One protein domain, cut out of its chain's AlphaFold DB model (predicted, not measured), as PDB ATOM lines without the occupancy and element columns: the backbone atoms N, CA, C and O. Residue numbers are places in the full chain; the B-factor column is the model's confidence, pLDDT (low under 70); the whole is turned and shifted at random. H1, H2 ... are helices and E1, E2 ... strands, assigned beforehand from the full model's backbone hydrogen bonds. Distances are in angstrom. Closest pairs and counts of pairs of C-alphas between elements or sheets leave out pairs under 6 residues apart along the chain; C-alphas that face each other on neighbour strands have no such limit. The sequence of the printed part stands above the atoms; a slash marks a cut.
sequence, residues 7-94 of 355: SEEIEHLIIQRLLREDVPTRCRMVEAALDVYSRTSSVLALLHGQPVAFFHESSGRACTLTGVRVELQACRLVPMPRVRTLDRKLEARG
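What this domain is: This is residues 7 to 94 of the 355 residues of the protein "Putative dnaj domain-containing protein" of Diplodia seriata (UniProt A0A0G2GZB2). A strongly twisted sheet of four strands has two helices, H1 and H2, side by side over one face, toward its E3 and E2 end; the third helix, H3, lies off the sheet and packs across the last residues of H2. The long link of residues 65 to 75 goes from edge strand E3 to the other edge strand, E4. The printed part has 88 residues, with three named helices and four named strands in the order H1 H2 E1 E2 E3 E4 H3; the sheet, E3 E2 E1 E4, is antiparallel throughout, and the class is mixed. The whole is compact, with a radius of gyration of the C-alphas of 12.2 A, and rounded, spanning 32 by 28 by 23 A.

How they stand to each other: Start at the sheet, with edge strand E3, residues 61 to 64, inner strands E2, residues 50 to 56, and E1, residues 42 to 47, and edge strand E4, residues 76 to 79. E1 E2 E3 form a meander, each strand the antiparallel neighbour of the one before, and E4 beside E1 completes a Greek key, four strands in a row with the first the neighbour of the fourth. E1 and E2 form a hairpin, with N 45 and O 53 at 2.8 A, within hydrogen-bond range. E2 and E3 form another, with N 54 and O 63 at 2.8 A. Between E1 and E4 look at N 46 and O 76, 2.8 A. The sheet is only just strongly twisted, with C-alphas up to 4.4 A off its best plane. H1, residues 7 to 19, and H2, residues 23 to 37, are on the same face, in two layers: helices on one face of a sheet. H1, at a height over the sheet of 10.0 A, lies over E2 and runs across the strands, at 85 degrees to E2 on the local plane; its closest C-alphas to E2 are Ile 10 and Pro 51, 6.5 A. H2, also at 10.0 A, lies over E3 and only just over E2, with 3 C-alphas falling on it, and runs slantwise to the strands, at 54 degrees to E3 on the local plane; the C-alphas of Ala 33 and Cys 63, the closest, are 5.7 A apart. H1 and H2 are close but not clearly touching, Leu 18 and Arg 26 having the closest C-alphas at 5.5 A, with a shallow tilt of 28 degrees, opposite ways. H3, residues 84 to 91, is not on the sheet; it touches H2, at residues 34 to 37 alone, about perpendicular at 85 degrees, with C-alphas of Leu 34 and Leu 86 closest at 6.6 A. In H1, H2 and H3 every O i to N i+4 pair is within hydrogen-bond range.

Where its parts are: Find C-alpha 42 at (214.845, 163.729, 159.454), where E1 begins; it is 16.5 A long, and E2 is 18.0 A. H1 starts at C-alpha 7, (214.618, 154.764, 171.125), and runs 18.3 A; H2 runs 20.9 A. H3 ends at C-alpha 91, (227.106, 167.170, 171.888).

The domain as a whole: The C-alphas of Ala 74 and Gly 94 are the two farthest apart, 35.7 A. The printed part has no cut; the link from E3 to E4 is long, the others tight. The mean pLDDT of the printed part is 82.1, and residue 69 is under 70.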
ATOM      1  N   SER A   7     213.212 154.378 170.993       72.38
ATOM      2  CA  SER A   7     214.618 154.764 171.125       72.38
ATOM      3  C   SER A   7     215.554 153.623 171.549       72.38
ATOM      4  O   SER A   7     216.623 153.497 170.967       72.38
ATOM      5  N   GLU A   8     215.186 152.790 172.526       76.75
ATOM      6  CA  GLU A   8     216.014 151.666 172.997       76.75
ATOM      7  C   GLU A   8     216.163 150.589 171.917       76.75
ATOM      8  O   GLU A   8     217.256 150.066 171.709       76.75
ATOM      9  N   GLU A   9     215.090 150.300 171.175       80.19
ATOM     10  CA  GLU A   9     215.127 149.350 170.058       80.19
ATOM     11  C   GLU A   9     216.058 149.844 168.941       80.19
ATOM     12  O   GLU A   9     216.893 149.090 168.438       80.19
ATOM     13  N   ILE A  10     215.986 151.137 168.610       81.62
ATOM     14  CA  ILE A  10     216.891 151.772 167.646       81.62
ATOM     15  C   ILE A  10     218.345 151.685 168.122       81.62
ATOM     16  O   ILE A  10     219.221 151.320 167.338       81.62
ATOM     17  N   GLU A  11     218.618 151.980 169.395       82.62
ATOM     18  CA  GLU A  11     219.970 151.880 169.956       82.62
ATOM     19  C   GLU A  11     220.510 150.454 169.876       82.62
ATOM     20  O   GLU A  11     221.639 150.245 169.425       82.62
ATOM     21  N   HIS A  12     219.693 149.464 170.236       81.00
ATOM     22  CA  HIS A  12     220.061 148.057 170.139       81.00
ATOM     23  C   HIS A  12     220.382 147.642 168.701       81.00
ATOM     24  O   HIS A  12     221.392 146.973 168.480       81.00
ATOM     25  N   LEU A  13     219.582 148.060 167.716       81.38
ATOM     26  CA  LEU A  13     219.834 147.749 166.305       81.38
ATOM     27  C   LEU A  13     221.111 148.410 165.786       81.38
ATOM     28  O   LEU A  13     221.905 147.756 165.108       81.38
ATOM     29  N   ILE A  14     221.354 149.674 166.152       83.00
ATOM     30  CA  ILE A  14     222.602 150.368 165.818       83.00
ATOM     31  C   ILE A  14     223.786 149.601 166.405       83.00
ATOM     32  O   ILE A  14     224.733 149.297 165.684       83.00
ATOM     33  N   ILE A  15     223.738 149.243 167.690       83.56
ATOM     34  CA  ILE A  15     224.823 148.516 168.358       83.56
ATOM     35  C   ILE A  15     225.043 147.151 167.703       83.56
ATOM     36  O   ILE A  15     226.176 146.826 167.356       83.56
ATOM     37  N   GLN A  16     223.985 146.366 167.486       84.19
ATOM     38  CA  GLN A  16     224.084 145.051 166.849       84.19
ATOM     39  C   GLN A  16     224.698 145.132 165.458       84.19
ATOM     40  O   GLN A  16     225.539 144.304 165.108       84.19
ATOM     41  N   ARG A  17     224.305 146.137 164.672       81.06
ATOM     42  CA  ARG A  17     224.875 146.337 163.348       81.06
ATOM     43  C   ARG A  17     226.338 146.760 163.432       81.06
ATOM     44  O   ARG A  17     227.163 146.197 162.727       81.06
ATOM     45  N   LEU A  18     226.682 147.687 164.323       83.31
ATOM     46  CA  LEU A  18     228.070 148.095 164.516       83.31
ATOM     47  C   LEU A  18     228.947 146.929 164.988       83.31
ATOM     48  O   LEU A  18     230.097 146.854 164.589       83.31
ATOM     49  N   LEU A  19     228.442 145.997 165.796       84.06
ATOM     50  CA  LEU A  19     229.230 144.849 166.260       84.06
ATOM     51  C   LEU A  19     229.610 143.862 165.144       84.06
ATOM     52  O   LEU A  19     230.582 143.131 165.312       84.06
ATOM     53  N   ARG A  20     228.872 143.835 164.028       83.19
ATOM     54  CA  ARG A  20     229.123 142.923 162.898       83.19
ATOM     55  C   ARG A  20     230.144 143.449 161.889       83.19
ATOM     56  O   ARG A  20     230.556 142.697 161.018       83.19
ATOM     57  N   GLU A  21     230.524 144.719 161.999       84.31
ATOM     58  CA  GLU A  21     231.282 145.443 160.977       84.31
ATOM     59  C   GLU A  21     232.695 145.803 161.460       84.31
ATOM     60  O   GLU A  21     232.945 145.992 162.657       84.31
ATOM     61  N   ASP A  22     233.621 145.985 160.520       86.25
ATOM     62  CA  ASP A  22     235.000 146.386 160.816       86.25
ATOM     63  C   ASP A  22     235.093 147.797 161.415       86.25
ATOM     64  O   ASP A  22     234.300 148.688 161.105       86.25
ATOM     65  N   VAL A  23     236.136 148.052 162.216       80.31
ATOM     66  CA  VAL A  23     236.400 149.360 162.855       80.31
ATOM     67  C   VAL A  23     236.214 150.571 161.922       80.31
ATOM     68  O   VAL A  23     235.442 151.457 162.295       80.31
ATOM     69  N   PRO A  24     236.841 150.642 160.729       83.81
ATOM     70  CA  PRO A  24     236.665 151.783 159.827       83.81
ATOM     71  C   PRO A  24     235.237 151.903 159.281       83.81
ATOM     72  O   PRO A  24     234.723 153.009 159.114       83.81
ATOM     73  N   THR A  25     234.575 150.777 159.023       82.25
ATOM     74  CA  THR A  25     233.198 150.740 158.518       82.25
ATOM     75  C   THR A  25     232.220 151.235 159.580       82.25
ATOM     76  O   THR A  25     231.371 152.074 159.283       82.25
ATOM     77  N   ARG A  26     232.421 150.850 160.846       85.12
ATOM     78  CA  ARG A  26     231.654 151.370 161.989       85.12
ATOM     79  C   ARG A  26     231.746 152.887 162.109       85.12
ATOM     80  O   ARG A  26     230.719 153.531 162.305       85.12
ATOM     81  N   CYS A  27     232.945 153.461 161.978       81.69
ATOM     82  CA  CYS A  27     233.130 154.915 162.047       81.69
ATOM     83  C   CYS A  27     232.321 155.630 160.958       81.69
ATOM     84  O   CYS A  27     231.507 156.494 161.279       81.69
ATOM     85  N   ARG A  28     232.450 155.185 159.699       83.62
ATOM     86  CA  ARG A  28     231.692 155.745 158.566       83.62
ATOM     87  C   ARG A  28     230.182 155.631 158.757       83.62
ATOM     88  O   ARG A  28     229.442 156.551 158.425       83.62
ATOM     89  N   MET A  29     229.708 154.510 159.293       83.12
ATOM     90  CA  MET A  29     228.281 154.287 159.520       83.12
ATOM     91  C   MET A  29     227.714 155.180 160.617       83.12
ATOM     92  O   MET A  29     226.637 155.741 160.446       83.12
ATOM     93  N   VAL A  30     228.442 155.341 161.725       85.62
ATOM     94  CA  VAL A  30     228.057 156.271 162.794       85.62
ATOM     95  C   VAL A  30     228.039 157.703 162.267       85.62
ATOM     96  O   VAL A  30     227.102 158.438 162.554       85.62
ATOM     97  N   GLU A  31     229.040 158.101 161.485       85.38
ATOM     98  CA  GLU A  31     229.093 159.426 160.865       85.38
ATOM     99  C   GLU A  31     227.921 159.671 159.917       85.38
ATOM    100  O   GLU A  31     227.277 160.713 160.009       85.38
ATOM    101  N   ALA A  32     227.596 158.702 159.061       84.31
ATOM    102  CA  ALA A  32     226.446 158.787 158.170       84.31
ATOM    103  C   ALA A  32     225.120 158.853 158.944       84.31
ATOM    104  O   ALA A  32     224.230 159.619 158.576       84.31
ATOM    105  N   ALA A  33     224.989 158.081 160.026       85.38
ATOM    106  CA  ALA A  33     223.817 158.126 160.891       85.38
ATOM    107  C   ALA A  33     223.682 159.487 161.589       85.38
ATOM    108  O   ALA A  33     222.582 160.026 161.634       85.38
ATOM    109  N   LEU A  34     224.783 160.065 162.083       85.44
ATOM    110  CA  LEU A  34     224.798 161.388 162.717       85.44
ATOM    111  C   LEU A  34     224.494 162.517 161.726       85.44
ATOM    112  O   LEU A  34     223.749 163.431 162.066       85.44
ATOM    113  N   ASP A  35     225.013 162.448 160.497       85.25
ATOM    114  CA  ASP A  35     224.714 163.436 159.452       85.25
ATOM    115  C   ASP A  35     223.235 163.422 159.050       85.25
ATOM    116  O   ASP A  35     222.662 164.472 158.783       85.25
ATOM    117  N   VAL A  36     222.592 162.252 159.023       85.19
ATOM    118  CA  VAL A  36     221.142 162.174 158.810       85.19
ATOM    119  C   VAL A  36     220.412 162.639 160.071       85.19
ATOM    120  O   VAL A  36     219.520 163.471 159.986       85.19
ATOM    121  N   TYR A  37     220.792 162.161 161.254       85.62
ATOM    122  CA  TYR A  37     220.084 162.432 162.508       85.62
ATOM    123  C   TYR A  37     220.099 163.911 162.931       85.62
ATOM    124  O   TYR A  37     219.084 164.394 163.425       85.62
ATOM    125  N   SER A  38     221.204 164.632 162.709       83.06
ATOM    126  CA  SER A  38     221.375 166.053 163.071       83.06
ATOM    127  C   SER A  38     220.474 167.016 162.292       83.06
ATOM    128  O   SER A  38     220.270 168.155 162.710       83.06
ATOM    129  N   ARG A  39     219.917 166.585 161.157       83.44
ATOM    130  CA  ARG A  39     219.129 167.454 160.282       83.44
ATOM    131  C   ARG A  39     217.678 167.550 160.742       83.44
ATOM    132  O   ARG A  39     217.097 166.594 161.238       83.44
ATOM    133  N   THR A  40     217.065 168.711 160.532       74.75
ATOM    134  CA  THR A  40     215.729 169.051 161.056       74.75
ATOM    135  C   THR A  40     214.569 168.354 160.340       74.75
ATOM    136  O   THR A  40     213.518 168.173 160.946       74.75
ATOM    137  N   SER A  41     214.741 167.942 159.080       79.12
ATOM    138  CA  SER A  41     213.740 167.191 158.297       79.12
ATOM    139  C   SER A  41     214.037 165.692 158.248       79.12
ATOM    140  O   SER A  41     213.907 165.050 157.204       79.12
ATOM    141  N   SER A  42     214.537 165.149 159.353       85.69
ATOM    142  CA  SER A  42     214.845 163.729 159.454       85.69
ATOM    143  C   SER A  42     213.673 162.963 160.045       85.69
ATOM    144  O   SER A  42     213.018 163.408 160.986       85.69
ATOM    145  N   VAL A  43     213.414 161.795 159.474       87.31
ATOM    146  CA  VAL A  43     212.322 160.893 159.829       87.31
ATOM    147  C   VAL A  43     212.857 159.479 160.005       87.31
ATOM    148  O   VAL A  43     213.885 159.092 159.439       87.31
ATOM    149  N   LEU A  44     212.154 158.695 160.811       88.44
ATOM    150  CA  LEU A  44     212.435 157.283 161.004       88.44
ATOM    151  C   LEU A  44     211.500 156.462 160.115       88.44
ATOM    152  O   LEU A  44     210.284 156.638 160.145       88.44
ATOM    153  N   ALA A  45     212.064 155.540 159.345       87.44
ATOM    154  CA  ALA A  45     211.318 154.577 158.554       87.44
ATOM    155  C   ALA A  45     211.059 153.309 159.376       87.44
ATOM    156  O   ALA A  45     211.994 152.698 159.906       87.44
ATOM    157  N   LEU A  46     209.788 152.912 159.450       86.75
ATOM    158  CA  LEU A  46     209.331 151.676 160.072       86.75
ATOM    159  C   LEU A  46     208.806 150.708 159.006       86.75
ATOM    160  O   LEU A  46     207.891 151.058 158.262       86.75
ATOM    161  N   LEU A  47     209.303 149.476 158.973       86.06
ATOM    162  CA  LEU A  47     208.753 148.398 158.147       86.06
ATOM    163  C   LEU A  47     208.005 147.425 159.059       86.06
ATOM    164  O   LEU A  47     208.578 146.919 160.018       86.06
ATOM    165  N   HIS A  48     206.712 147.205 158.807       84.31
ATOM    166  CA  HIS A  48     205.848 146.376 159.667       84.31
ATOM    167  C   HIS A  48     205.898 146.749 161.165       84.31
ATOM    168  O   HIS A  48     205.732 145.902 162.036       84.31
ATOM    169  N   GLY A  49     206.125 148.032 161.469       81.12
ATOM    170  CA  GLY A  49     206.239 148.537 162.841       81.12
ATOM    171  C   GLY A  49     207.643 148.463 163.446       81.12
ATOM    172  O   GLY A  49     207.824 148.977 164.543       81.12
ATOM    173  N   GLN A  50     208.632 147.908 162.739       83.50
ATOM    174  CA  GLN A  50     210.018 147.835 163.206       83.50
ATOM    175  C   GLN A  50     210.900 148.924 162.589       83.50
ATOM    176  O   GLN A  50     210.792 149.182 161.387       83.50
ATOM    177  N   PRO A  51     211.804 149.548 163.361       85.44
ATOM    178  CA  PRO A  51     212.718 150.562 162.849       85.44
ATOM    179  C   PRO A  51     213.759 149.969 161.900       85.44
ATOM    180  O   PRO A  51     214.538 149.092 162.266       85.44
ATOM    181  N   VAL A  52     213.798 150.482 160.668       86.56
ATOM    182  CA  VAL A  52     214.660 149.942 159.603       86.56
ATOM    183  C   VAL A  52     215.671 150.935 159.048       86.56
ATOM    184  O   VAL A  52     216.747 150.509 158.625       86.56
ATOM    185  N   ALA A  53     215.373 152.235 159.033       86.56
ATOM    186  CA  ALA A  53     216.285 153.246 158.500       86.56
ATOM    187  C   ALA A  53     215.967 154.655 159.012       86.56
ATOM    188  O   ALA A  53     214.818 154.984 159.294       86.56
ATOM    189  N   PHE A  54     216.984 155.509 159.048       88.44
ATOM    190  CA  PHE A  54     216.833 156.957 159.111       88.44
ATOM    191  C   PHE A  54     216.784 157.523 157.698       88.44
ATOM    192  O   PHE A  54     217.566 157.115 156.841       88.44
ATOM    193  N   PHE A  55     215.902 158.482 157.465       86.19
ATOM    194  CA  PHE A  55     215.772 159.158 156.184       86.19
ATOM    195  C   PHE A  55     215.720 160.665 156.397       86.19
ATOM    196  O   PHE A  55     215.112 161.140 157.350       86.19
ATOM    197  N   HIS A  56     216.357 161.413 155.507       86.25
ATOM    198  CA  HIS A  56     216.305 162.864 155.506       86.25
ATOM    199  C   HIS A  56     215.612 163.362 154.238       86.25
ATOM    200  O   HIS A  56     216.118 163.159 153.132       86.25
ATOM    201  N   GLU A  57     214.475 164.036 154.412       79.38
ATOM    202  CA  GLU A  57     213.542 164.356 153.327       79.38
ATOM    203  C   GLU A  57     214.145 165.286 152.272       79.38
ATOM    204  O   GLU A  57     214.034 165.021 151.079       79.38
ATOM    205  N   SER A  58     214.839 166.349 152.689       75.75
ATOM    206  CA  SER A  58     215.332 167.361 151.745       75.75
ATOM    207  C   SER A  58     216.609 166.960 151.000       75.75
ATOM    208  O   SER A  58     216.867 167.484 149.921       75.75
ATOM    209  N   SER A  59     217.404 166.021 151.527       79.12
ATOM    210  CA  SER A  59     218.612 165.534 150.834       79.12
ATOM    211  C   SER A  59     218.447 164.158 150.196       79.12
ATOM    212  O   SER A  59     219.399 163.672 149.592       79.12
ATOM    213  N   GLY A  60     217.318 163.477 150.416       77.06
ATOM    214  CA  GLY A  60     217.098 162.104 149.958       77.06
ATOM    215  C   GLY A  60     218.098 161.079 150.513       77.06
ATOM    216  O   GLY A  60     218.245 159.997 149.951       77.06
ATOM    217  N   ARG A  61     218.826 161.406 151.593       81.56
ATOM    218  CA  ARG A  61     219.839 160.508 152.174       81.56
ATOM    219  C   ARG A  61     219.162 159.549 153.143       81.56
ATOM    220  O   ARG A  61     218.383 159.980 153.990       81.56
ATOM    221  N   ALA A  62     219.506 158.268 153.044       82.75
ATOM    222  CA  ALA A  62     219.035 157.232 153.952       82.75
ATOM    223  C   ALA A  62     220.214 156.528 154.631       82.75
ATOM    224  O   ALA A  62     221.214 156.205 153.989       82.75
ATOM    225  N   CYS A  63     220.076 156.255 155.923       84.44
ATOM    226  CA  CYS A  63     220.987 155.419 156.689       84.44
ATOM    227  C   CYS A  63     220.201 154.217 157.214       84.44
ATOM    228  O   CYS A  63     219.319 154.367 158.054       84.44
ATOM    229  N   THR A  64     220.480 153.020 156.700       85.50
ATOM    230  CA  THR A  64     219.777 151.811 157.149       85.50
ATOM    231  C   THR A  64     220.265 151.400 158.541       85.50
ATOM    232  O   THR A  64     221.412 151.642 158.910       85.50
ATOM    233  N   LEU A  65     219.414 150.750 159.329       81.19
ATOM    234  CA  LEU A  65     219.755 150.201 160.646       81.19
ATOM    235  C   LEU A  65     220.075 148.708 160.576       81.19
ATOM    236  O   LEU A  65     220.855 148.212 161.376       81.19
ATOM    237  N   THR A  66     219.532 148.006 159.581       75.06
ATOM    238  CA  THR A  66     219.648 146.545 159.424       75.06
ATOM    239  C   THR A  66     220.670 146.111 158.372       75.06
ATOM    240  O   THR A  66     220.973 144.930 158.259       75.06
ATOM    241  N   GLY A  67     221.199 147.044 157.574       71.06
ATOM    242  CA  GLY A  67     222.108 146.754 156.455       71.06
ATOM    243  C   GLY A  67     221.424 146.316 155.175       71.06
ATOM    244  O   GLY A  67     222.021 146.399 154.106       71.06
ATOM    245  N   VAL A  68     220.148 145.964 155.258       74.38
ATOM    246  CA  VAL A  68     219.339 145.607 154.102       74.38
ATOM    247  C   VAL A  68     218.871 146.884 153.408       74.38
ATOM    248  O   VAL A  68     218.535 147.873 154.064       74.38
ATOM    249  N   ARG A  69     218.876 146.882 152.071       68.00
ATOM    250  CA  ARG A  69     218.233 147.943 151.287       68.00
ATOM    251  C   ARG A  69     216.731 147.880 151.523       68.00
ATOM    252  O   ARG A  69     216.137 146.818 151.379       68.00
ATOM    253  N   VAL A  70     216.135 149.012 151.867       70.50
ATOM    254  CA  VAL A  70     214.701 149.091 152.134       70.50
ATOM    255  C   VAL A  70     214.062 150.082 151.181       70.50
ATOM    256  O   VAL A  70     214.559 151.196 151.005       70.50
ATOM    257  N   GLU A  71     212.958 149.670 150.567       76.81
ATOM    258  CA  GLU A  71     212.118 150.548 149.768       76.81
ATOM    259  C   GLU A  71     211.300 151.449 150.695       76.81
ATOM    260  O   GLU A  71     210.477 150.983 151.486       76.81
ATOM    261  N   LEU A  72     211.515 152.762 150.595       75.06
ATOM    262  CA  LEU A  72     210.821 153.744 151.433       75.06
ATOM    263  C   LEU A  72     209.298 153.719 151.228       75.06
ATOM    264  O   LEU A  72     208.565 154.034 152.157       75.06
ATOM    265  N   GLN A  73     208.823 153.290 150.053       76.25
ATOM    266  CA  GLN A  73     207.393 153.159 149.739       76.25
ATOM    267  C   GLN A  73     206.692 152.081 150.579       76.25
ATOM    268  O   GLN A  73     205.506 152.202 150.866       76.25
ATOM    269  N   ALA A  74     207.427 151.052 151.009       79.19
ATOM    270  CA  ALA A  74     206.916 150.003 151.886       79.19
ATOM    271  C   ALA A  74     206.983 150.392 153.376       79.19
ATOM    272  O   ALA A  74     206.509 149.649 154.238       79.19
ATOM    273  N   CYS A  75     207.584 151.542 153.698       83.00
ATOM    274  CA  CYS A  75     207.831 151.974 155.065       83.00
ATOM    275  C   CYS A  75     206.823 153.023 155.531       83.00
ATOM    276  O   CYS A  75     206.496 153.976 154.829       83.00
ATOM    277  N   ARG A  76     206.410 152.911 156.791       84.81
ATOM    278  CA  ARG A  76     205.721 153.983 157.505       84.81
ATOM    279  C   ARG A  76     206.758 154.957 158.058       84.81
ATOM    280  O   ARG A  76     207.575 154.573 158.891       84.81
ATOM    281  N   LEU A  77     206.701 156.214 157.629       87.12
ATOM    282  CA  LEU A  77     207.562 157.274 158.152       87.12
ATOM    283  C   LEU A  77     206.966 157.848 159.440       87.12
ATOM    284  O   LEU A  77     205.769 158.138 159.509       87.12
ATOM    285  N   VAL A  78     207.797 157.998 160.468       86.38
ATOM    286  CA  VAL A  78     207.425 158.607 161.748       86.38
ATOM    287  C   VAL A  78     208.401 159.728 162.111       86.38
ATOM    288  O   VAL A  78     209.555 159.695 161.668       86.38
ATOM    289  N   PRO A  79     207.969 160.723 162.914       83.44
ATOM    290  CA  PRO A  79     208.869 161.750 163.426       83.44
ATOM    291  C   PRO A  79     210.087 161.118 164.100       83.44
ATOM    292  O   PRO A  79     209.951 160.116 164.808       83.44
ATOM    293  N   MET A  80     211.269 161.691 163.873       84.31
ATOM    294  CA  MET A  80     212.508 161.149 164.419       84.31
ATOM    295  C   MET A  80     212.462 161.144 165.958       84.31
ATOM    296  O   MET A  80     212.287 162.203 166.564       84.31
ATOM    297  N   PRO A  81     212.605 159.983 166.621       81.94
ATOM    298  CA  PRO A  81     212.700 159.933 168.072       81.94
ATOM    299  C   PRO A  81     214.078 160.414 168.542       81.94
ATOM    300  O   PRO A  81     215.072 160.302 167.826       81.94
ATOM    301  N   ARG A  82     214.150 160.899 169.786       81.44
ATOM    302  CA  ARG A  82     215.420 161.213 170.451       81.44
ATOM    303  C   ARG A  82     216.186 159.924 170.742       81.44
ATOM    304  O   ARG A  82     215.668 159.040 171.426       81.44
ATOM    305  N   VAL A  83     217.419 159.837 170.257       83.06
ATOM    306  CA  VAL A  83     218.321 158.706 170.493       83.06
ATOM    307  C   VAL A  83     219.484 159.203 171.344       83.06
ATOM    308  O   VAL A  83     220.342 159.939 170.861       83.06
ATOM    309  N   ARG A  84     219.532 158.795 172.619       80.12
ATOM    310  CA  ARG A  84     220.468 159.344 173.617       80.12
ATOM    311  C   ARG A  84     221.924 159.141 173.218       80.12
ATOM    312  O   ARG A  84     222.762 160.014 173.434       80.12
ATOM    313  N   THR A  85     222.236 157.989 172.633       81.25
ATOM    314  CA  THR A  85     223.590 157.688 172.147       81.25
ATOM    315  C   THR A  85     224.033 158.587 170.992       81.25
ATOM    316  O   THR A  85     225.218 158.917 170.911       81.25
ATOM    317  N   LEU A  86     223.115 159.000 170.110       82.62
ATOM    318  CA  LEU A  86     223.409 159.930 169.018       82.62
ATOM    319  C   LEU A  86     223.454 161.374 169.522       82.62
ATOM    320  O   LEU A  86     224.372 162.095 169.147       82.62
ATOM    321  N   ASP A  87     222.554 161.758 170.431       82.00
ATOM    322  CA  ASP A  87     222.554 163.075 171.080       82.00
ATOM    323  C   ASP A  87     223.901 163.349 171.771       82.00
ATOM    324  O   ASP A  87     224.565 164.331 171.451       82.00
ATOM    325  N   ARG A  88     224.391 162.419 172.607       82.00
ATOM    326  CA  ARG A  88     225.715 162.533 173.258       82.00
ATOM    327  C   ARG A  88     226.865 162.667 172.257       82.00
ATOM    328  O   ARG A  88     227.858 163.335 172.533       82.00
ATOM    329  N   LYS A  89     226.767 162.002 171.100       83.19
ATOM    330  CA  LYS A  89     227.791 162.071 170.045       83.19
ATOM    331  C   LYS A  89     227.750 163.389 169.272       83.19
ATOM    332  O   LYS A  89     228.807 163.829 168.836       83.19
ATOM    333  N   LEU A  90     226.578 164.001 169.109       83.06
ATOM    334  CA  LEU A  90     226.450 165.353 168.559       83.06
ATOM    335  C   LEU A  90     226.973 166.397 169.550       83.06
ATOM    336  O   LEU A  90     227.794 167.229 169.177       83.06
ATOM    337  N   GLU A  91     226.613 166.279 170.829       82.81
ATOM    338  CA  GLU A  91     227.106 167.170 171.888       82.81
ATOM    339  C   GLU A  91     228.636 167.132 171.995       82.81
ATOM    340  O   GLU A  91     229.282 168.173 172.078       82.81
ATOM    341  N   ALA A  92     229.241 165.942 171.898       81.50
ATOM    342  CA  ALA A  92     230.696 165.785 171.867       81.50
ATOM    343  C   ALA A  92     231.367 166.440 170.642       81.50
ATOM    344  O   ALA A  92     232.559 166.738 170.689       81.50
ATOM    345  N   ARG A  93     230.622 166.670 169.550       80.69
ATOM    346  CA  ARG A  93     231.076 167.425 168.366       80.69
ATOM    347  C   ARG A  93     230.854 168.934 168.501       80.69
ATOM    348  O   ARG A  93     231.245 169.677 167.608       80.69
ATOM    349  N   GLY A  94     230.244 169.390 169.596       75.44
ATOM    350  CA  GLY A  94     229.817 170.779 169.764       75.44
ATOM    351  C   GLY A  94     228.563 171.131 168.956       75.44
ATOM    352  O   GLY A  94     228.244 172.309 168.816       75.44
TER     353      GLY A  94